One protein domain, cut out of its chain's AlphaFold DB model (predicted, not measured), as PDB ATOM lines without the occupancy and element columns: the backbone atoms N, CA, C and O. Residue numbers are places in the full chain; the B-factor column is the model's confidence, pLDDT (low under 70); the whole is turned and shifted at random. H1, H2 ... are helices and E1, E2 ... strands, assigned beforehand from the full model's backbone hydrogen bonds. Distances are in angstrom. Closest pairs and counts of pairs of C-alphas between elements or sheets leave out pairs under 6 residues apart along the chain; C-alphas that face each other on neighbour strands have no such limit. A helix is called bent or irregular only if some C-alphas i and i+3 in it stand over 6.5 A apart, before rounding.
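This is residues 147 to 313 of the 326 residues of the protein "FA_desaturase domain-containing protein" of Vitis vinifera (UniProt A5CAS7). What does the model look like? Two lobes make an elongated body, and the long helix H7 runs from one to the other: one lobe holds H1, the hairpin E1 E2 and the kinked H2, the other the small sheet E3 E4 with H3, H4, H5 and H6. Residues 208 to 224, with no named element, also lead between the lobes. What is it made of? The printed part has 167 residues, with seven named helices and four named strands in the order H1 E1 E2 H2 H3 E3 H4 H5 H6 E4 H7; the class is mostly helix, E1 and E2 are antiparallel, and E3 and E4 are parallel. How large is it? It is compact, with a radius of gyration of the C-alphas of 17.3 A, and spans 53 by 34 by 25 A.

How do the sheet's strands pair? E3, residues 234 to 236, and E4, residues 285 to 287, are parallel at 48 degrees, with N 236 and O 286 2.8 A apart. With H4, residues 241 to 244, H5, residues 251 to 256, and H6, residues 262 to 278, between them in the chain, they form a strand-helix-strand unit. Which helices touch here? H5 touches H6 about perpendicular at 77 degrees, closest at C-alphas Glu 253 and Leu 265, 6.1 A; it touches H3, residues 225 to 231, at a shallow tilt of 18 degrees, opposite ways, closest at C-alphas Thr 229 and Leu 252, 6.5 A. H4 and H6 are near each other, with 6 pairs of C-alphas within 10 A. What lies at the far end? H7, residues 288 to 310, touches H2, residues 184 to 207, at a shallow tilt of 22 degrees, opposite ways, closest at C-alphas Arg 194 and Ala 303, 6.4 A. With residues 302 to 309 alone it touches H1, residues 165 to 169, closest at C-alphas Ser 165 and Gln 305, 6.6 A. E1, residues 171 to 173, and E2, residues 178 to 180, form a hairpin, with N 173 and O 178 2.8 A apart. Are the helix backbones within range? Every O i to N i+4 pair is within hydrogen-bond range in H3, H5 and H7, against 16 of 20 in H2, 9 of 13 in H6 and 0 of 1 in H1, where 2 of 2 O i to N i+3 pairs are; H4 is too short for such a pair.

Where do the first and last elements lie? H1 begins at C-alpha 165, (122.366, 145.585, 100.643), and H7, 32.7 A long, ends at C-alpha 310, (114.932, 150.090, 107.012). Which helices are irregular? H2, 30.1 A long, has C-alphas 199 and 202 8.2 A apart and a kink of 87 degrees near residue 200; H6, 24.3 A long, is only just irregular, with C-alphas 263 and 266 6.9 A apart, and has a kink of 46 degrees near residue 269.

How far does it reach? The two C-alphas farthest apart, Ser 267 and Val 313, are 53.5 A apart, and the printed part has no cut. Which link is long? That from H2 to H3, of 17 residues. Where is confidence low? The mean pLDDT of the printed part is 74.3, and 40 residues are under 70, among them 195 to 225 and 309 to 313.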
ATOM      1  N   ASN A 147     129.880 132.758  96.431       74.75
ATOM      2  CA  ASN A 147     129.628 134.170  96.686       74.75
ATOM      3  C   ASN A 147     128.776 134.878  95.615       74.75
ATOM      4  O   ASN A 147     128.994 136.048  95.281       74.75
ATOM      5  N   SER A 148     127.777 134.179  95.068       76.69
ATOM      6  CA  SER A 148     126.894 134.705  94.020       76.69
ATOM      7  C   SER A 148     125.461 134.874  94.511       76.69
ATOM      8  O   SER A 148     124.704 133.910  94.600       76.69
ATOM      9  N   LEU A 149     125.034 136.120  94.740       76.94
ATOM     10  CA  LEU A 149     123.686 136.418  95.253       76.94
ATOM     11  C   LEU A 149     122.546 135.817  94.429       76.94
ATOM     12  O   LEU A 149     121.506 135.494  94.994       76.94
ATOM     13  N   ASP A 150     122.702 135.692  93.113       76.44
ATOM     14  CA  ASP A 150     121.622 135.227  92.237       76.44
ATOM     15  C   ASP A 150     121.546 133.689  92.175       76.44
ATOM     16  O   ASP A 150     120.463 133.118  92.000       76.44
ATOM     17  N   TYR A 151     122.686 133.009  92.324       77.81
ATOM     18  CA  TYR A 151     122.847 131.579  92.031       77.81
ATOM     19  C   TYR A 151     123.102 130.715  93.270       77.81
ATOM     20  O   TYR A 151     122.919 129.503  93.199       77.81
ATOM     21  N   GLU A 152     123.502 131.317  94.385       78.69
ATOM     22  CA  GLU A 152     123.832 130.618  95.621       78.69
ATOM     23  C   GLU A 152     122.701 130.761  96.639       78.69
ATOM     24  O   GLU A 152     122.378 131.859  97.091       78.69
ATOM     25  N   SER A 153     122.094 129.634  97.017       81.44
ATOM     26  CA  SER A 153     121.043 129.593  98.042       81.44
ATOM     27  C   SER A 153     121.524 130.028  99.418       81.44
ATOM     28  O   SER A 153     120.735 130.546 100.207       81.44
ATOM     29  N   ASP A 154     122.806 129.821  99.698       78.25
ATOM     30  CA  ASP A 154     123.379 129.981 101.031       78.25
ATOM     31  C   ASP A 154     123.567 131.455 101.401       78.25
ATOM     32  O   ASP A 154     123.898 131.753 102.535       78.25
ATOM     33  N   LEU A 155     123.292 132.380 100.474       76.56
ATOM     34  CA  LEU A 155     123.247 133.827 100.710       76.56
ATOM     35  C   LEU A 155     121.821 134.396 100.621       76.56
ATOM     36  O   LEU A 155     121.601 135.601 100.746       76.56
ATOM     37  N   GLN A 156     120.829 133.545 100.362       82.31
ATOM     38  CA  GLN A 156     119.468 133.930  99.993       82.31
ATOM     39  C   GLN A 156     118.473 133.739 101.144       82.31
ATOM     40  O   GLN A 156     117.423 133.114 100.990       82.31
ATOM     41  N   HIS A 157     118.775 134.308 102.310       81.75
ATOM     42  CA  HIS A 157     118.014 134.042 103.537       81.75
ATOM     43  C   HIS A 157     116.714 134.845 103.702       81.75
ATOM     44  O   HIS A 157     116.074 134.736 104.746       81.75
ATOM     45  N   ILE A 158     116.264 135.614 102.702       82.06
ATOM     46  CA  ILE A 158     114.964 136.310 102.759       82.06
ATOM     47  C   ILE A 158     113.837 135.276 102.992       82.06
ATOM     48  O   ILE A 158     113.745 134.302 102.237       82.06
ATOM     49  N   PRO A 159     112.930 135.485 103.969       82.88
ATOM     50  CA  PRO A 159     112.698 136.728 104.714       82.88
ATOM     51  C   PRO A 159     113.403 136.827 106.079       82.88
ATOM     52  O   PRO A 159     113.119 137.774 106.795       82.88
ATOM     53  N   MET A 160     114.258 135.877 106.467       79.94
ATOM     54  CA  MET A 160     114.848 135.812 107.812       79.94
ATOM     55  C   MET A 160     115.876 136.910 108.068       79.94
ATOM     56  O   MET A 160     115.731 137.656 109.031       79.94
ATOM     57  N   PHE A 161     116.904 136.997 107.222       73.94
ATOM     58  CA  PHE A 161     117.872 138.084 107.273       73.94
ATOM     59  C   PHE A 161     118.532 138.334 105.908       73.94
ATOM     60  O   PHE A 161     118.408 137.526 104.981       73.94
ATOM     61  N   THR A 162     119.238 139.452 105.770       74.25
ATOM     62  CA  THR A 162     119.964 139.841 104.565       74.25
ATOM     63  C   THR A 162     121.453 139.970 104.835       74.25
ATOM     64  O   THR A 162     121.899 140.545 105.818       74.25
ATOM     65  N   VAL A 163     122.243 139.428 103.917       70.75
ATOM     66  CA  VAL A 163     123.709 139.454 103.990       70.75
ATOM     67  C   VAL A 163     124.346 140.488 103.061       70.75
ATOM     68  O   VAL A 163     125.563 140.643 103.000       70.75
ATOM     69  N   SER A 164     123.518 141.191 102.293       74.06
ATOM     70  CA  SER A 164     123.941 142.181 101.313       74.06
ATOM     71  C   SER A 164     122.862 143.229 101.126       74.06
ATOM     72  O   SER A 164     121.681 142.895 101.034       74.06
ATOM     73  N   SER A 165     123.276 144.480 100.940       73.88
ATOM     74  CA  SER A 165     122.366 145.585 100.643       73.88
ATOM     75  C   SER A 165     121.528 145.366  99.375       73.88
ATOM     76  O   SER A 165     120.429 145.900  99.245       73.88
ATOM     77  N   ASN A 166     122.012 144.553  98.432       76.12
ATOM     78  CA  ASN A 166     121.285 144.247  97.199       76.12
ATOM     79  C   ASN A 166     119.988 143.464  97.456       76.12
ATOM     80  O   ASN A 166     119.044 143.569  96.673       76.12
ATOM     81  N   LEU A 167     119.915 142.720  98.563       79.94
ATOM     82  CA  LEU A 167     118.744 141.928  98.936       79.94
ATOM     83  C   LEU A 167     117.541 142.799  99.335       79.94
ATOM     84  O   LEU A 167     116.403 142.366  99.153       79.94
ATOM     85  N   PHE A 168     117.762 144.047  99.773       81.12
ATOM     86  CA  PHE A 168     116.685 144.988 100.117       81.12
ATOM     87  C   PHE A 168     115.812 145.389  98.927       81.12
ATOM     88  O   PHE A 168     114.646 145.734  99.102       81.12
ATOM     89  N   ASN A 169     116.342 145.301  97.705       83.50
ATOM     90  CA  ASN A 169     115.608 145.650  96.490       83.50
ATOM     91  C   ASN A 169     114.780 144.489  95.924       83.50
ATOM     92  O   ASN A 169     114.194 144.624  94.852       83.50
ATOM     93  N   SER A 170     114.679 143.371  96.654       87.38
ATOM     94  CA  SER A 170     114.242 142.070  96.135       87.38
ATOM     95  C   SER A 170     115.171 141.542  95.040       87.38
ATOM     96  O   SER A 170     115.635 142.277  94.171       87.38
ATOM     97  N   ILE A 171     115.414 140.235  95.032       87.19
ATOM     98  CA  ILE A 171     116.259 139.606  94.009       87.19
ATOM     99  C   ILE A 171     115.531 138.450  93.338       87.19
ATOM    100  O   ILE A 171     114.667 137.798  93.930       87.19
ATOM    101  N   LYS A 172     115.878 138.173  92.083       89.00
ATOM    102  CA  LYS A 172     115.434 136.959  91.404       89.00
ATOM    103  C   LYS A 172     116.453 135.858  91.683       89.00
ATOM    104  O   LYS A 172     117.520 135.851  91.086       89.00
ATOM    105  N   SER A 173     116.094 134.912  92.545       86.44
ATOM    106  CA  SER A 173     116.894 133.709  92.761       86.44
ATOM    107  C   SER A 173     116.801 132.817  91.530       86.44
ATOM    108  O   SER A 173     115.727 132.306  91.192       86.44
ATOM    109  N   ILE A 174     117.930 132.626  90.853       84.94
ATOM    110  CA  ILE A 174     118.056 131.686  89.740       84.94
ATOM    111  C   ILE A 174     118.075 130.255  90.282       84.94
ATOM    112  O   ILE A 174     117.468 129.378  89.675       84.94
ATOM    113  N   PHE A 175     118.676 130.043  91.458       83.06
ATOM    114  CA  PHE A 175     118.708 128.747  92.137       83.06
ATOM    115  C   PHE A 175     117.304 128.203  92.434       83.06
ATOM    116  O   PHE A 175     116.960 127.096  92.025       83.06
ATOM    117  N   CYS A 176     116.461 128.994  93.103       84.06
ATOM    118  CA  CYS A 176     115.090 128.596  93.431       84.06
ATOM    119  C   CYS A 176     114.091 128.859  92.293       84.06
ATOM    120  O   CYS A 176     112.928 128.479  92.411       84.06
ATOM    121  N   GLY A 177     114.488 129.581  91.240       87.81
ATOM    122  CA  GLY A 177     113.590 129.998  90.160       87.81
ATOM    123  C   GLY A 177     112.469 130.947  90.605       87.81
ATOM    124  O   GLY A 177     111.415 130.986  89.973       87.81
ATOM    125  N   ARG A 178     112.664 131.707  91.693       89.75
ATOM    126  CA  ARG A 178     111.636 132.583  92.287       89.75
ATOM    127  C   ARG A 178     112.182 133.956  92.660       89.75
ATOM    128  O   ARG A 178     113.375 134.128  92.883       89.75
ATOM    129  N   ILE A 179     111.286 134.933  92.777       90.56
ATOM    130  CA  ILE A 179     111.633 136.260  93.294       90.56
ATOM    131  C   ILE A 179     111.583 136.213  94.820       90.56
ATOM    132  O   ILE A 179     110.534 135.940  95.406       90.56
ATOM    133  N   LEU A 180     112.715 136.499  95.452       90.31
ATOM    134  CA  LEU A 180     112.828 136.700  96.887       90.31
ATOM    135  C   LEU A 180     112.453 138.150  97.177       90.31
ATOM    136  O   LEU A 180     113.250 139.068  96.988       90.31
ATOM    137  N   LYS A 181     111.186 138.351  97.542       91.00
ATOM    138  CA  LYS A 181     110.625 139.679  97.780       91.00
ATOM    139  C   LYS A 181     111.031 140.182  99.156       91.00
ATOM    140  O   LYS A 181     110.676 139.569 100.161       91.00
ATOM    141  N   PHE A 182     111.676 141.341  99.195       88.00
ATOM    142  CA  PHE A 182     111.877 142.079 100.431       88.00
ATOM    143  C   PHE A 182     110.594 142.850 100.769       88.00
ATOM    144  O   PHE A 182     110.366 143.971 100.318       88.00
ATOM    145  N   ASN A 183     109.687 142.182 101.480       87.69
ATOM    146  CA  ASN A 183     108.375 142.710 101.850       87.69
ATOM    147  C   ASN A 183     108.343 143.155 103.324       87.69
ATOM    148  O   ASN A 183     109.355 143.134 104.018       87.69
ATOM    149  N   TYR A 184     107.167 143.556 103.813       85.06
ATOM    150  CA  TYR A 184     106.993 143.988 105.204       85.06
ATOM    151  C   TYR A 184     107.425 142.923 106.228       85.06
ATOM    152  O   TYR A 184     108.058 143.256 107.223       85.06
ATOM    153  N   VAL A 185     107.143 141.642 105.962       86.88
ATOM    154  CA  VAL A 185     107.554 140.536 106.844       86.88
ATOM    155  C   VAL A 185     109.075 140.399 106.870       86.88
ATOM    156  O   VAL A 185     109.649 140.303 107.948       86.88
ATOM    157  N   ALA A 186     109.730 140.451 105.706       86.25
ATOM    158  CA  ALA A 186     111.190 140.433 105.623       86.25
ATOM    159  C   ALA A 186     111.813 141.625 106.359       86.25
ATOM    160  O   ALA A 186     112.780 141.455 107.086       86.25
ATOM    161  N   ARG A 187     111.217 142.818 106.239       83.19
ATOM    162  CA  ARG A 187     111.656 144.011 106.975       83.19
ATOM    163  C   ARG A 187     111.552 143.823 108.491       83.19
ATOM    164  O   ARG A 187     112.488 144.169 109.199       83.19
ATOM    165  N   PHE A 188     110.439 143.274 108.978       83.38
ATOM    166  CA  PHE A 188     110.236 143.011 110.404       83.38
ATOM    167  C   PHE A 188     111.241 141.984 110.953       83.38
ATOM    168  O   PHE A 188     111.864 142.222 111.985       83.38
ATOM    169  N   LEU A 189     111.425 140.857 110.256       82.44
ATOM    170  CA  LEU A 189     112.354 139.800 110.668       82.44
ATOM    171  C   LEU A 189     113.821 140.237 110.576       82.44
ATOM    172  O   LEU A 189     114.606 139.896 111.458       82.44
ATOM    173  N   GLU A 190     114.176 141.035 109.568       79.25
ATOM    174  CA  GLU A 190     115.493 141.670 109.463       79.25
ATOM    175  C   GLU A 190     115.766 142.557 110.677       79.25
ATOM    176  O   GLU A 190     116.826 142.473 111.292       79.25
ATOM    177  N   GLU A 191     114.801 143.401 111.052       76.69
ATOM    178  CA  GLU A 191     114.953 144.309 112.184       76.69
ATOM    179  C   GLU A 191     115.073 143.557 113.514       76.69
ATOM    180  O   GLU A 191     115.917 143.911 114.340       76.69
ATOM    181  N   TYR A 192     114.302 142.484 113.694       75.56
ATOM    182  CA  TYR A 192     114.419 141.595 114.850       75.56
ATOM    183  C   TYR A 192     115.784 140.885 114.907       75.56
ATOM    184  O   TYR A 192     116.442 140.862 115.952       75.56
ATOM    185  N   SER A 193     116.239 140.339 113.776       71.50
ATOM    186  CA  SER A 193     117.543 139.672 113.662       71.50
ATOM    187  C   SER A 193     118.691 140.652 113.923       71.50
ATOM    188  O   SER A 193     119.637 140.320 114.637       71.50
ATOM    189  N   ARG A 194     118.576 141.893 113.432       70.44
ATOM    190  CA  ARG A 194     119.525 142.984 113.693       70.44
ATOM    191  C   ARG A 194     119.605 143.328 115.177       70.44
ATOM    192  O   ARG A 194     120.708 143.419 115.704       70.44
ATOM    193  N   GLN A 195     118.466 143.518 115.849       66.19
ATOM    194  CA  GLN A 195     118.450 143.801 117.289       66.19
ATOM    195  C   GLN A 195     119.114 142.663 118.067       66.19
ATOM    196  O   GLN A 195     119.983 142.908 118.896       66.19
ATOM    197  N   SER A 196     118.789 141.416 117.728       66.25
ATOM    198  CA  SER A 196     119.424 140.245 118.337       66.25
ATOM    199  C   SER A 196     120.947 140.245 118.136       66.25
ATOM    200  O   SER A 196     121.681 139.929 119.067       66.25
ATOM    201  N   PHE A 197     121.441 140.655 116.962       65.06
ATOM    202  CA  PHE A 197     122.876 140.769 116.690       65.06
ATOM    203  C   PHE A 197     123.551 141.931 117.441       65.06
ATOM    204  O   PHE A 197     124.684 141.788 117.880       65.06
ATOM    205  N   GLU A 198     122.885 143.071 117.637       64.25
ATOM    206  CA  GLU A 198     123.431 144.160 118.468       64.25
ATOM    207  C   GLU A 198     123.532 143.766 119.950       64.25
ATOM    208  O   GLU A 198     124.498 144.143 120.608       64.25
ATOM    209  N   TYR A 199     122.580 142.974 120.456       58.38
ATOM    210  CA  TYR A 199     122.550 142.530 121.854       58.38
ATOM    211  C   TYR A 199     123.419 141.295 122.143       58.38
ATOM    212  O   TYR A 199     124.001 141.198 123.222       58.38
ATOM    213  N   PHE A 200     123.515 140.349 121.203       55.53
ATOM    214  CA  PHE A 200     124.177 139.048 121.402       55.53
ATOM    215  C   PHE A 200     125.299 138.749 120.395       55.53
ATOM    216  O   PHE A 200     125.860 137.651 120.412       55.53
ATOM    217  N   GLY A 201     125.641 139.690 119.511       49.22
ATOM    218  CA  GLY A 201     126.555 139.470 118.382       49.22
ATOM    219  C   GLY A 201     127.933 138.943 118.774       49.22
ATOM    220  O   GLY A 201     128.508 138.148 118.033       49.22
ATOM    221  N   ASP A 202     128.423 139.286 119.965       45.34
ATOM    222  CA  ASP A 202     129.702 138.783 120.474       45.34
ATOM    223  C   ASP A 202     129.666 137.275 120.800       45.34
ATOM    224  O   ASP A 202     130.681 136.597 120.641       45.34
ATOM    225  N   LEU A 203     128.508 136.719 121.189       39.78
ATOM    226  CA  LEU A 203     128.346 135.276 121.425       39.78
ATOM    227  C   LEU A 203     128.155 134.494 120.118       39.78
ATOM    228  O   LEU A 203     128.781 133.453 119.936       39.78
ATOM    229  N   CYS A 204     127.341 134.994 119.181       38.03
ATOM    230  CA  CYS A 204     127.079 134.292 117.917       38.03
ATOM    231  C   CYS A 204     128.320 134.189 117.015       38.03
ATOM    232  O   CYS A 204     128.466 133.219 116.277       38.03
ATOM    233  N   VAL A 205     129.233 135.165 117.075       40.97
ATOM    234  CA  VAL A 205     130.467 135.143 116.276       40.97
ATOM    235  C   VAL A 205     131.453 134.084 116.774       40.97
ATOM    236  O   VAL A 205     132.197 133.545 115.958       40.97
ATOM    237  N   LEU A 206     131.455 133.747 118.069       34.16
ATOM    238  CA  LEU A 206     132.383 132.766 118.645       34.16
ATOM    239  C   LEU A 206     132.045 131.315 118.254       34.16
ATOM    240  O   LEU A 206     132.969 130.535 118.025       34.16
ATOM    241  N   ASP A 207     130.764 130.981 118.078       34.53
ATOM    242  CA  ASP A 207     130.332 129.646 117.625       34.53
ATOM    243  C   ASP A 207     130.483 129.443 116.102       34.53
ATOM    244  O   ASP A 207     130.583 128.314 115.623       34.53
ATOM    245  N   MET A 208     130.555 130.528 115.320       37.56
ATOM    246  CA  MET A 208     130.645 130.488 113.848       37.56
ATOM    247  C   MET A 208     132.075 130.366 113.287       37.56
ATOM    248  O   MET A 208     132.248 130.217 112.074       37.56
ATOM    249  N   VAL A 209     133.107 130.423 114.136       40.47
ATOM    250  CA  VAL A 209     134.522 130.488 113.714       40.47
ATOM    251  C   VAL A 209     135.039 129.226 112.992       40.47
ATOM    252  O   VAL A 209     135.850 129.386 112.078       40.47
ATOM    253  N   PRO A 210     134.632 127.980 113.319       37.41
ATOM    254  CA  PRO A 210     135.302 126.817 112.718       37.41
ATOM    255  C   PRO A 210     134.750 126.377 111.354       37.41
ATOM    256  O   PRO A 210     135.508 125.842 110.548       37.41
ATOM    257  N   SER A 211     133.457 126.582 111.076       35.88
ATOM    258  CA  SER A 211     132.787 125.949 109.916       35.88
ATOM    259  C   SER A 211     132.168 126.922 108.917       35.88
ATOM    260  O   SER A 211     131.851 126.524 107.801       35.88
ATOM    261  N   SER A 212     132.026 128.194 109.278       38.56
ATOM    262  CA  SER A 212     131.404 129.205 108.424       38.56
ATOM    263  C   SER A 212     132.375 130.346 108.172       38.56
ATOM    264  O   SER A 212     132.199 131.461 108.657       38.56
ATOM    265  N   CYS A 213     133.382 130.091 107.337       35.12
ATOM    266  CA  CYS A 213     134.069 131.157 106.612       35.12
ATOM    267  C   CYS A 213     133.125 131.763 105.550       35.12
ATOM    268  O   CYS A 213     133.474 131.860 104.381       35.12
ATOM    269  N   PHE A 214     131.931 132.210 105.956       39.50
ATOM    270  CA  PHE A 214     131.132 133.173 105.204       39.50
ATOM    271  C   PHE A 214     131.783 134.546 105.387       39.50
ATOM    272  O   PHE A 214     131.259 135.438 106.053       39.50
ATOM    273  N   MET A 215     132.987 134.718 104.845       35.66
ATOM    274  CA  MET A 215     133.479 136.063 104.599       35.66
ATOM    275  C   MET A 215     132.843 136.527 103.299       35.66
ATOM    276  O   MET A 215     133.184 136.031 102.231       35.66
ATOM    277  N   PHE A 216     131.914 137.478 103.416       38.19
ATOM    278  CA  PHE A 216     131.295 138.163 102.288       38.19
ATOM    279  C   PHE A 216     132.370 138.866 101.465       38.19
ATOM    280  O   PHE A 216     132.759 140.008 101.725       38.19
ATOM    281  N   ALA A 217     132.890 138.162 100.477       40.31
ATOM    282  CA  ALA A 217     133.653 138.776  99.421       40.31
ATOM    283  C   ALA A 217     132.706 139.404  98.390       40.31
ATOM    284  O   ALA A 217     131.487 139.238  98.441       40.31
ATOM    285  N   GLN A 218     133.270 140.196  97.478       38.19
ATOM    286  CA  GLN A 218     132.506 140.984  96.513       38.19
ATOM    287  C   GLN A 218     131.565 140.098  95.686       38.19
ATOM    288  O   GLN A 218     132.000 139.269  94.891       38.19
ATOM    289  N   LEU A 219     130.266 140.315  95.887       45.78
ATOM    290  CA  LEU A 219     129.191 139.544  95.276       45.78
ATOM    291  C   LEU A 219     129.140 139.840  93.776       45.78
ATOM    292  O   LEU A 219     129.006 140.996  93.366       45.78
ATOM    293  N   GLY A 220     129.247 138.800  92.953       42.41
ATOM    294  CA  GLY A 220     129.318 138.926  91.498       42.41
ATOM    295  C   GLY A 220     128.338 138.004  90.775       42.41
ATOM    296  O   GLY A 220     127.960 136.956  91.278       42.41
ATOM    297  N   ARG A 221     127.935 138.388  89.559       40.19
ATOM    298  CA  ARG A 221     127.039 137.596  88.699       40.19
ATOM    299  C   ARG A 221     127.869 136.599  87.884       40.19
ATOM    300  O   ARG A 221     128.597 137.059  87.012       40.19
ATOM    301  N   GLU A 222     127.801 135.296  88.198       46.69
ATOM    302  CA  GLU A 222     128.398 134.097  87.522       46.69
ATOM    303  C   GLU A 222     129.608 133.422  88.218       46.69
ATOM    304  O   GLU A 222     130.394 134.081  88.885       46.69
ATOM    305  N   GLY A 223     129.756 132.100  88.078       50.19
ATOM    306  CA  GLY A 223     130.723 131.267  88.809       50.19
ATOM    307  C   GLY A 223     131.978 130.900  88.011       50.19
ATOM    308  O   GLY A 223     132.074 129.797  87.483       50.19
ATOM    309  N   ASP A 224     132.936 131.824  87.930       60.69
ATOM    310  CA  ASP A 224     134.232 131.608  87.269       60.69
ATOM    311  C   ASP A 224     135.376 131.499  88.296       60.69
ATOM    312  O   ASP A 224     135.276 132.012  89.413       60.69
ATOM    313  N   PHE A 225     136.504 130.908  87.891       66.75
ATOM    314  CA  PHE A 225     137.749 130.809  88.671       66.75
ATOM    315  C   PHE A 225     138.190 132.155  89.293       66.75
ATOM    316  O   PHE A 225     138.605 132.225  90.451       66.75
ATOM    317  N   GLU A 226     138.038 133.259  88.559       71.19
ATOM    318  CA  GLU A 226     138.323 134.620  89.039       71.19
ATOM    319  C   GLU A 226     137.399 135.060  90.191       71.19
ATOM    320  O   GLU A 226     137.826 135.747  91.121       71.19
ATOM    321  N   LYS A 227     136.133 134.627  90.177       70.06
ATOM    322  CA  LYS A 227     135.196 134.913  91.269       70.06
ATOM    323  C   LYS A 227     135.492 134.065  92.487       70.06
ATOM    324  O   LYS A 227     135.443 134.602  93.581       70.06
ATOM    325  N   GLN A 228     135.851 132.792  92.328       74.56
ATOM    326  CA  GLN A 228     136.235 131.962  93.474       74.56
ATOM    327  C   GLN A 228     137.497 132.510  94.155       74.56
ATOM    328  O   GLN A 228     137.526 132.643  95.374       74.56
ATOM    329  N   THR A 229     138.497 132.928  93.376       79.69
ATOM    330  CA  THR A 229     139.738 133.542  93.890       79.69
ATOM    331  C   THR A 229     139.518 134.909  94.547       79.69
ATOM    332  O   THR A 229     140.136 135.217  95.564       79.69
ATOM    333  N   SER A 230     138.610 135.727  94.011       79.31
ATOM    334  CA  SER A 230     138.239 137.024  94.608       79.31
ATOM    335  C   SER A 230     137.274 136.884  95.790       79.31
ATOM    336  O   SER A 230     137.244 137.736  96.681       79.31
ATOM    337  N   GLY A 231     136.472 135.823  95.741       75.19
ATOM    338  CA  GLY A 231     135.332 135.501  96.587       75.19
ATOM    339  C   GLY A 231     135.700 134.772  97.877       75.19
ATOM    340  O   GLY A 231     134.952 134.770  98.844       75.19
ATOM    341  N   THR A 232     136.864 134.137  97.892       80.94
ATOM    342  CA  THR A 232     137.241 133.201  98.947       80.94
ATOM    343  C   THR A 232     138.407 133.740  99.760       80.94
ATOM    344  O   THR A 232     139.245 134.497  99.260       80.94
ATOM    345  N   ILE A 233     138.455 133.368 101.035       86.19
ATOM    346  CA  ILE A 233     139.557 133.696 101.932       86.19
ATOM    347  C   ILE A 233     139.970 132.429 102.669       86.19
ATOM    348  O   ILE A 233     139.140 131.778 103.301       86.19
ATOM    349  N   ASP A 234     141.263 132.139 102.624       91.69
ATOM    350  CA  ASP A 234     141.878 131.045 103.362       91.69
ATOM    351  C   ASP A 234     142.391 131.519 104.724       91.69
ATOM    352  O   ASP A 234     142.736 132.693 104.920       91.69
ATOM    353  N   ILE A 235     142.506 130.587 105.669       90.06
ATOM    354  CA  ILE A 235     143.048 130.842 107.004       90.06
ATOM    355  C   ILE A 235     144.471 130.291 107.112       90.06
ATOM    356  O   ILE A 235     144.726 129.086 107.139       90.06
ATOM    357  N   SER A 236     145.429 131.205 107.232       89.75
ATOM    358  CA  SER A 236     146.837 130.891 107.449       89.75
ATOM    359  C   SER A 236     147.064 130.433 108.888       89.75
ATOM    360  O   SER A 236     146.972 131.219 109.832       89.75
ATOM    361  N   CYS A 237     147.389 129.152 109.046       87.19
ATOM    362  CA  CYS A 237     147.675 128.528 110.334       87.19
ATOM    363  C   CYS A 237     148.771 127.453 110.227       87.19
ATOM    364  O   CYS A 237     149.075 126.924 109.147       87.19
ATOM    365  N   SER A 238     149.370 127.127 111.373       89.44
ATOM    366  CA  SER A 238     150.324 126.028 111.535       89.44
ATOM    367  C   SER A 238     149.675 124.667 111.271       89.44
ATOM    368  O   SER A 238     148.481 124.488 111.483       89.44
ATOM    369  N   THR A 239     150.466 123.681 110.852       86.88
ATOM    370  CA  THR A 239     149.987 122.349 110.432       86.88
ATOM    371  C   THR A 239     149.175 121.605 111.493       86.88
ATOM    372  O   THR A 239     148.226 120.910 111.160       86.88
ATOM    373  N   TRP A 240     149.481 121.776 112.781       81.38
ATOM    374  CA  TRP A 240     148.716 121.131 113.855       81.38
ATOM    375  C   TRP A 240     147.259 121.625 113.949       81.38
ATOM    376  O   TRP A 240     146.407 120.908 114.468       81.38
ATOM    377  N   MET A 241     146.951 122.808 113.401       82.69
ATOM    378  CA  MET A 241     145.585 123.334 113.308       82.69
ATOM    379  C   MET A 241     144.771 122.693 112.174       82.69
ATOM    380  O   MET A 241     143.560 122.896 112.118       82.69
ATOM    381  N   ASP A 242     145.389 121.888 111.300       82.94
ATOM    382  CA  ASP A 242     144.688 121.255 110.174       82.94
ATOM    383  C   ASP A 242     143.554 120.345 110.618       82.94
ATOM    384  O   ASP A 242     142.502 120.300 109.982       82.94
ATOM    385  N   TRP A 243     143.773 119.635 111.721       78.31
ATOM    386  CA  TRP A 243     142.767 118.772 112.313       78.31
ATOM    387  C   TRP A 243     141.621 119.587 112.929       78.31
ATOM    388  O   TRP A 243     140.453 119.271 112.713       78.31
ATOM    389  N   PHE A 244     141.942 120.687 113.615       78.94
ATOM    390  CA  PHE A 244     140.950 121.559 114.250       78.94
ATOM    391  C   PHE A 244     140.022 122.232 113.237       78.94
ATOM    392  O   PHE A 244     138.816 122.253 113.452       78.94
ATOM    393  N   HIS A 245     140.566 122.729 112.128       80.62
ATOM    394  CA  HIS A 245     139.786 123.355 111.054       80.62
ATOM    395  C   HIS A 245     139.202 122.354 110.054       80.62
ATOM    396  O   HIS A 245     138.485 122.734 109.129       80.62
ATOM    397  N   GLY A 246     139.558 121.076 110.181       78.62
ATOM    398  CA  GLY A 246     139.059 120.032 109.308       78.62
ATOM    399  C   GLY A 246     139.364 120.251 107.825       78.62
ATOM    400  O   GLY A 246     138.581 119.816 106.985       78.62
ATOM    401  N   GLY A 247     140.466 120.926 107.494       81.25
ATOM    402  CA  GLY A 247     140.855 121.264 106.119       81.25
ATOM    403  C   GLY A 247     140.101 122.440 105.489       81.25
ATOM    404  O   GLY A 247     140.535 122.930 104.449       81.25
ATOM    405  N   LEU A 248     139.039 122.943 106.125       83.50
ATOM    406  CA  LEU A 248     138.236 124.061 105.626       83.50
ATOM    407  C   LEU A 248     138.909 125.431 105.792       83.50
ATOM    408  O   LEU A 248     138.364 126.436 105.360       83.50
ATOM    409  N   GLN A 249     140.111 125.499 106.355       88.38
ATOM    410  CA  GLN A 249     140.986 126.668 106.267       88.38
ATOM    411  C   GLN A 249     141.508 126.926 104.841       88.38
ATOM    412  O   GLN A 249     142.014 128.013 104.583       88.38
ATOM    413  N   PHE A 250     141.405 125.941 103.943       90.25
ATOM    414  CA  PHE A 250     141.807 125.999 102.533       90.25
ATOM    415  C   PHE A 250     140.565 126.080 101.637       90.25
ATOM    416  O   PHE A 250     140.258 125.156 100.880       90.25
ATOM    417  N   GLN A 251     139.780 127.145 101.804       87.75
ATOM    418  CA  GLN A 251     138.500 127.318 101.120       87.75
ATOM    419  C   GLN A 251     138.691 127.436  99.606       87.75
ATOM    420  O   GLN A 251     137.929 126.847  98.841       87.75
ATOM    421  N   LEU A 252     139.717 128.162  99.153       86.75
ATOM    422  CA  LEU A 252     139.954 128.347  97.726       86.75
ATOM    423  C   LEU A 252     140.331 127.020  97.068       86.75
ATOM    424  O   LEU A 252     139.748 126.643  96.054       86.75
ATOM    425  N   GLU A 253     141.272 126.279  97.652       88.38
ATOM    426  CA  GLU A 253     141.647 124.957  97.157       88.38
ATOM    427  C   GLU A 253     140.451 123.997  97.167       88.38
ATOM    428  O   GLU A 253     140.279 123.221  96.226       88.38
ATOM    429  N   HIS A 254     139.608 124.070  98.199       88.75
ATOM    430  CA  HIS A 254     138.412 123.249  98.314       88.75
ATOM    431  C   HIS A 254     137.381 123.552  97.214       88.75
ATOM    432  O   HIS A 254     136.891 122.617  96.585       88.75
ATOM    433  N   HIS A 255     137.088 124.822  96.924       84.38
ATOM    434  CA  HIS A 255     136.142 125.204  95.864       84.38
ATOM    435  C   HIS A 255     136.647 124.865  94.458       84.38
ATOM    436  O   HIS A 255     135.873 124.485  93.576       84.38
ATOM    437  N   LEU A 256     137.964 124.934  94.257       79.44
ATOM    438  CA  LEU A 256     138.586 124.559  92.992       79.44
ATOM    439  C   LEU A 256     138.616 123.040  92.785       79.44
ATOM    440  O   LEU A 256     138.423 122.569  91.658       79.44
ATOM    441  N   PHE A 257     138.844 122.283  93.863       82.12
ATOM    442  CA  PHE A 257     139.028 120.834  93.841       82.12
ATOM    443  C   PHE A 257     138.165 120.118  94.897       82.12
ATOM    444  O   PHE A 257     138.709 119.438  95.771       82.12
ATOM    445  N   PRO A 258     136.821 120.184  94.822       80.50
ATOM    446  CA  PRO A 258     135.938 119.701  95.891       80.50
ATOM    447  C   PRO A 258     136.061 118.203  96.180       80.50
ATOM    448  O   PRO A 258     135.863 117.762  97.309       80.50
ATOM    449  N   GLN A 259     136.431 117.400  95.180       81.44
ATOM    450  CA  GLN A 259     136.632 115.958  95.357       81.44
ATOM    451  C   GLN A 259     138.024 115.588  95.890       81.44
ATOM    452  O   GLN A 259     138.294 114.406  96.117       81.44
ATOM    453  N   LEU A 260     138.927 116.558  96.054       82.38
ATOM    454  CA  LEU A 260     140.245 116.303  96.614       82.38
ATOM    455  C   LEU A 260     140.132 116.111  98.132       82.38
ATOM    456  O   LEU A 260     139.607 116.988  98.818       82.38
ATOM    457  N   PRO A 261     140.672 115.010  98.690       83.44
ATOM    458  CA  PRO A 261     140.665 114.816 100.128       83.44
ATOM    459  C   PRO A 261     141.361 115.950 100.873       83.44
ATOM    460  O   PRO A 261     142.463 116.365 100.506       83.44
ATOM    461  N   ARG A 262     140.748 116.394 101.970       82.75
ATOM    462  CA  ARG A 262     141.188 117.567 102.735       82.75
ATOM    463  C   ARG A 262     142.639 117.520 103.222       82.75
ATOM    464  O   ARG A 262     143.303 118.548 103.306       82.75
ATOM    465  N   CYS A 263     143.168 116.321 103.471       80.94
ATOM    466  CA  CYS A 263     144.562 116.110 103.870       80.94
ATOM    467  C   CYS A 263     145.582 116.540 102.798       80.94
ATOM    468  O   CYS A 263     146.751 116.748 103.116       80.94
ATOM    469  N   HIS A 264     145.148 116.699 101.546       83.75
ATOM    470  CA  HIS A 264     145.975 117.166 100.439       83.75
ATOM    471  C   HIS A 264     145.810 118.664 100.147       83.75
ATOM    472  O   HIS A 264     146.611 119.216  99.399       83.75
ATOM    473  N   LEU A 265     144.823 119.357 100.729       86.81
ATOM    474  CA  LEU A 265     144.584 120.777 100.429       86.81
ATOM    475  C   LEU A 265     145.802 121.643 100.773       86.81
ATOM    476  O   LEU A 265     146.235 122.475  99.978       86.81
ATOM    477  N   ARG A 266     146.460 121.356 101.902       89.25
ATOM    478  CA  ARG A 266     147.695 122.052 102.280       89.25
ATOM    479  C   ARG A 266     148.810 121.870 101.251       89.25
ATOM    480  O   ARG A 266     149.485 122.847 100.927       89.25
ATOM    481  N   SER A 267     149.026 120.650 100.751       87.12
ATOM    482  CA  SER A 267     150.117 120.374  99.806       87.12
ATOM    483  C   SER A 267     149.882 121.019  98.443       87.12
ATOM    484  O   SER A 267     150.848 121.369  97.770       87.12
ATOM    485  N   ILE A 268     148.622 121.219  98.048       87.38
ATOM    486  CA  ILE A 268     148.284 121.860  96.773       87.38
ATOM    487  C   ILE A 268     148.178 123.385  96.875       87.38
ATOM    488  O   ILE A 268     148.245 124.056  95.849       87.38
ATOM    489  N   SER A 269     148.086 123.950  98.082       90.69
ATOM    490  CA  SER A 269     147.960 125.403  98.276       90.69
ATOM    491  C   SER A 269     149.091 126.208  97.625       90.69
ATOM    492  O   SER A 269     148.855 127.268  97.050       90.69
ATOM    493  N   SER A 270     150.330 125.699  97.631       89.94
ATOM    494  CA  SER A 270     151.453 126.347  96.938       89.94
ATOM    495  C   SER A 270     151.259 126.368  95.422       89.94
ATOM    496  O   SER A 270     151.513 127.389  94.789       89.94
ATOM    497  N   LEU A 271     150.743 125.278  94.847       86.69
ATOM    498  CA  LEU A 271     150.433 125.196  93.421       86.69
ATOM    499  C   LEU A 271     149.318 126.177  93.040       86.69
ATOM    500  O   LEU A 271     149.423 126.855  92.020       86.69
ATOM    501  N   VAL A 272     148.269 126.282  93.863       86.12
ATOM    502  CA  VAL A 272     147.168 127.230  93.634       86.12
ATOM    503  C   VAL A 272     147.660 128.674  93.722       86.12
ATOM    504  O   VAL A 272     147.349 129.467  92.835       86.12
ATOM    505  N   LYS A 273     148.516 129.011  94.695       89.19
ATOM    506  CA  LYS A 273     149.171 130.331  94.779       89.19
ATOM    507  C   LYS A 273     149.973 130.668  93.523       89.19
ATOM    508  O   LYS A 273     149.856 131.779  93.004       89.19
ATOM    509  N   ASP A 274     150.762 129.721  93.021       85.44
ATOM    510  CA  ASP A 274     151.562 129.914  91.807       85.44
ATOM    511  C   ASP A 274     150.679 130.113  90.568       85.44
ATOM    512  O   ASP A 274     150.976 130.964  89.725       85.44
ATOM    513  N   LEU A 275     149.562 129.385  90.474       81.19
ATOM    514  CA  LEU A 275     148.564 129.571  89.420       81.19
ATOM    515  C   LEU A 275     147.905 130.949  89.504       81.19
ATOM    516  O   LEU A 275     147.877 131.664  88.502       81.19
ATOM    517  N   CYS A 276     147.447 131.365  90.687       84.94
ATOM    518  CA  CYS A 276     146.889 132.698  90.898       84.94
ATOM    519  C   CYS A 276     147.892 133.781  90.476       84.94
ATOM    520  O   CYS A 276     147.555 134.664  89.689       84.94
ATOM    521  N   LYS A 277     149.161 133.662  90.887       87.50
ATOM    522  CA  LYS A 277     150.226 134.598  90.502       87.50
ATOM    523  C   LYS A 277     150.464 134.626  88.991       87.50
ATOM    524  O   LYS A 277     150.569 135.702  88.410       87.50
ATOM    525  N   LYS A 278     150.531 133.459  88.344       82.00
ATOM    526  CA  LYS A 278     150.738 133.331  86.891       82.00
ATOM    527  C   LYS A 278     149.622 133.995  86.085       82.00
ATOM    528  O   LYS A 278     149.890 134.560  85.027       82.00
ATOM    529  N   HIS A 279     148.390 133.911  86.574       79.94
ATOM    530  CA  HIS A 279     147.204 134.441  85.906       79.94
ATOM    531  C   HIS A 279     146.774 135.822  86.423       79.94
ATOM    532  O   HIS A 279     145.748 136.332  85.987       79.94
ATOM    533  N   ASN A 280     147.578 136.450  87.291       82.88
ATOM    534  CA  ASN A 280     147.299 137.748  87.909       82.88
ATOM    535  C   ASN A 280     145.945 137.794  88.644       82.88
ATOM    536  O   ASN A 280     145.189 138.758  88.539       82.88
ATOM    537  N   LEU A 281     145.645 136.724  89.376       83.44
ATOM    538  CA  LEU A 281     144.431 136.559  90.164       83.44
ATOM    539  C   LEU A 281     144.730 136.703  91.658       83.44
ATOM    540  O   LEU A 281     145.827 136.348  92.104       83.44
ATOM    541  N   PRO A 282     143.770 137.210  92.448       85.94
ATOM    542  CA  PRO A 282     143.959 137.353  93.882       85.94
ATOM    543  C   PRO A 282     144.074 135.982  94.560       85.94
ATOM    544  O   PRO A 282     143.402 135.026  94.203       85.94
ATOM    545  N   TYR A 283     144.920 135.896  95.577       87.69
ATOM    546  CA  TYR A 283     144.924 134.793  96.532       87.69
ATOM    547  C   TYR A 283     144.939 135.429  97.918       87.69
ATOM    548  O   TYR A 283     145.910 136.101  98.277       87.69
ATOM    549  N   ARG A 284     143.852 135.286  98.683       89.69
ATOM    550  CA  ARG A 284     143.730 135.879 100.020       89.69
ATOM    551  C   ARG A 284     143.877 134.814 101.094       89.69
ATOM    552  O   ARG A 284     142.996 133.986 101.264       89.69
ATOM    553  N   GLY A 285     144.949 134.923 101.870       90.06
ATOM    554  CA  GLY A 285     145.103 134.223 103.140       90.06
ATOM    555  C   GLY A 285     145.173 135.228 104.284       90.06
ATOM    556  O   GLY A 285     145.964 136.166 104.213       90.06
ATOM    557  N   LEU A 286     144.367 135.035 105.325       88.62
ATOM    558  CA  LEU A 286     144.394 135.831 106.556       88.62
ATOM    559  C   LEU A 286     144.780 134.950 107.743       88.62
ATOM    560  O   LEU A 286     144.503 133.755 107.743       88.62
ATOM    561  N   SER A 287     145.389 135.510 108.786       88.56
ATOM    562  CA  SER A 287     145.454 134.796 110.066       88.56
ATOM    563  C   SER A 287     144.051 134.640 110.663       88.56
ATOM    564  O   SER A 287     143.152 135.433 110.380       88.56
ATOM    565  N   LEU A 288     143.862 133.661 111.552       83.00
ATOM    566  CA  LEU A 288     142.574 133.436 112.223       83.00
ATOM    567  C   LEU A 288     142.038 134.708 112.906       83.00
ATOM    568  O   LEU A 288     140.853 135.024 112.828       83.00
ATOM    569  N   ARG A 289     142.931 135.484 113.531       82.06
ATOM    570  CA  ARG A 289     142.575 136.752 114.178       82.06
ATOM    571  C   ARG A 289     142.105 137.795 113.167       82.06
ATOM    572  O   ARG A 289     141.104 138.463 113.406       82.06
ATOM    573  N   GLU A 290     142.832 137.966 112.069       85.50
ATOM    574  CA  GLU A 290     142.475 138.934 111.027       85.50
ATOM    575  C   GLU A 290     141.163 138.568 110.343       85.50
ATOM    576  O   GLU A 290     140.338 139.452 110.119       85.50
ATOM    577  N   ALA A 291     140.946 137.280 110.075       81.25
ATOM    578  CA  ALA A 291     139.696 136.775 109.527       81.25
ATOM    579  C   ALA A 291     138.514 137.077 110.451       81.25
ATOM    580  O   ALA A 291     137.550 137.688 110.007       81.25
ATOM    581  N   ASN A 292     138.620 136.775 111.750       78.38
ATOM    582  CA  ASN A 292     137.554 137.080 112.712       78.38
ATOM    583  C   ASN A 292     137.259 138.582 112.797       78.38
ATOM    584  O   ASN A 292     136.103 139.000 112.761       78.38
ATOM    585  N   VAL A 293     138.301 139.416 112.848       80.81
ATOM    586  CA  VAL A 293     138.138 140.877 112.840       80.81
ATOM    587  C   VAL A 293     137.476 141.355 111.542       80.81
ATOM    588  O   VAL A 293     136.617 142.236 111.584       80.81
ATOM    589  N   SER A 294     137.864 140.790 110.397       78.25
ATOM    590  CA  SER A 294     137.264 141.083 109.092       78.25
ATOM    591  C   SER A 294     135.780 140.710 109.074       78.25
ATOM    592  O   SER A 294     134.949 141.559 108.762       78.25
ATOM    593  N   THR A 295     135.427 139.497 109.506       72.38
ATOM    594  CA  THR A 295     134.042 139.013 109.591       72.38
ATOM    595  C   THR A 295     133.178 139.920 110.464       72.38
ATOM    596  O   THR A 295     132.135 140.381 110.005       72.38
ATOM    597  N   ILE A 296     133.631 140.264 111.675       72.56
ATOM    598  CA  ILE A 296     132.893 141.163 112.580       72.56
ATOM    599  C   ILE A 296     132.667 142.534 111.932       72.56
ATOM    600  O   ILE A 296     131.564 143.077 111.986       72.56
ATOM    601  N   ARG A 297     133.695 143.109 111.293       74.56
ATOM    602  CA  ARG A 297     133.571 144.404 110.601       74.56
ATOM    603  C   ARG A 297     132.579 144.340 109.446       74.56
ATOM    604  O   ARG A 297     131.802 145.278 109.270       74.56
ATOM    605  N   THR A 298     132.596 143.258 108.679       71.38
ATOM    606  CA  THR A 298     131.680 143.060 107.556       71.38
ATOM    607  C   THR A 298     130.245 142.897 108.042       71.38
ATOM    608  O   THR A 298     129.373 143.615 107.560       71.38
ATOM    609  N   LEU A 299     130.007 142.060 109.059       69.25
ATOM    610  CA  LEU A 299     128.691 141.903 109.689       69.25
ATOM    611  C   LEU A 299     128.175 143.231 110.250       69.25
ATOM    612  O   LEU A 299     127.038 143.613 109.989       69.25
ATOM    613  N   ARG A 300     129.032 143.995 110.936       70.62
ATOM    614  CA  ARG A 300     128.686 145.331 111.436       70.62
ATOM    615  C   ARG A 300     128.337 146.299 110.306       70.62
ATOM    616  O   ARG A 300     127.385 147.061 110.429       70.62
ATOM    617  N   THR A 301     129.091 146.284 109.209       72.50
ATOM    618  CA  THR A 301     128.827 147.148 108.047       72.50
ATOM    619  C   THR A 301     127.497 146.788 107.390       72.50
ATOM    620  O   THR A 301     126.701 147.682 107.114       72.50
ATOM    621  N   ALA A 302     127.228 145.494 107.197       68.12
ATOM    622  CA  ALA A 302     125.964 145.003 106.661       68.12
ATOM    623  C   ALA A 302     124.782 145.398 107.564       68.12
ATOM    624  O   ALA A 302     123.802 145.955 107.075       68.12
ATOM    625  N   ALA A 303     124.913 145.223 108.883       70.19
ATOM    626  CA  ALA A 303     123.902 145.632 109.858       70.19
ATOM    627  C   ALA A 303     123.624 147.150 109.834       70.19
ATOM    628  O   ALA A 303     122.470 147.571 109.918       70.19
ATOM    629  N   LEU A 304     124.658 147.988 109.680       72.75
ATOM    630  CA  LEU A 304     124.494 149.443 109.560       72.75
ATOM    631  C   LEU A 304     123.808 149.845 108.248       72.75
ATOM    632  O   LEU A 304     122.907 150.681 108.262       72.75
ATOM    633  N   GLN A 305     124.182 149.226 107.125       70.38
ATOM    634  CA  GLN A 305     123.513 149.450 105.838       70.38
ATOM    635  C   GLN A 305     122.042 149.028 105.886       70.38
ATOM    636  O   GLN A 305     121.181 149.740 105.371       70.38
ATOM    637  N   ALA A 306     121.751 147.900 106.540       67.38
ATOM    638  CA  ALA A 306     120.393 147.435 106.776       67.38
ATOM    639  C   ALA A 306     119.580 148.473 107.554       67.38
ATOM    640  O   ALA A 306     118.502 148.857 107.109       67.38
ATOM    641  N   ARG A 307     120.128 148.995 108.661       67.88
ATOM    642  CA  ARG A 307     119.493 150.038 109.481       67.88
ATOM    643  C   ARG A 307     119.127 151.274 108.661       67.88
ATOM    644  O   ARG A 307     118.006 151.770 108.750       67.88
ATOM    645  N   ASP A 308     120.061 151.784 107.867       70.69
ATOM    646  CA  ASP A 308     119.838 153.018 107.114       70.69
ATOM    647  C   ASP A 308     118.769 152.830 106.014       70.69
ATOM    648  O   ASP A 308     118.017 153.758 105.720       70.69
ATOM    649  N   LEU A 309     118.628 151.615 105.469       66.31
ATOM    650  CA  LEU A 309     117.611 151.259 104.469       66.31
ATOM    651  C   LEU A 309     116.240 150.899 105.074       66.31
ATOM    652  O   LEU A 309     115.206 151.051 104.410       66.31
ATOM    653  N   THR A 310     116.190 150.433 106.328       63.84
ATOM    654  CA  THR A 310     114.932 150.090 107.012       63.84
ATOM    655  C   THR A 310     114.261 151.273 107.717       63.84
ATOM    656  O   THR A 310     113.044 151.207 107.911       63.84
ATOM    657  N   ASN A 311     114.991 152.366 107.988       58.69
ATOM    658  CA  ASN A 311     114.585 153.604 108.690       58.69
ATOM    659  C   ASN A 311     113.475 154.469 108.022       58.69
ATOM    660  O   ASN A 311     113.467 155.693 108.123       58.69
ATOM    661  N   LEU A 312     112.488 153.851 107.371       51.91
ATOM    662  CA  LEU A 312     111.240 154.498 106.930       51.91
ATOM    663  C   LEU A 312     110.077 154.303 107.923       51.91
ATOM    664  O   LEU A 312     108.978 154.798 107.681       51.91
ATOM    665  N   VAL A 313     110.292 153.581 109.027       49.06
ATOM    666  CA  VAL A 313     109.310 153.438 110.113       49.06
ATOM    667  C   VAL A 313     109.545 154.571 111.119       49.06
ATOM    668  O   VAL A 313     110.697 154.792 111.502       49.06
TER     669      VAL A 313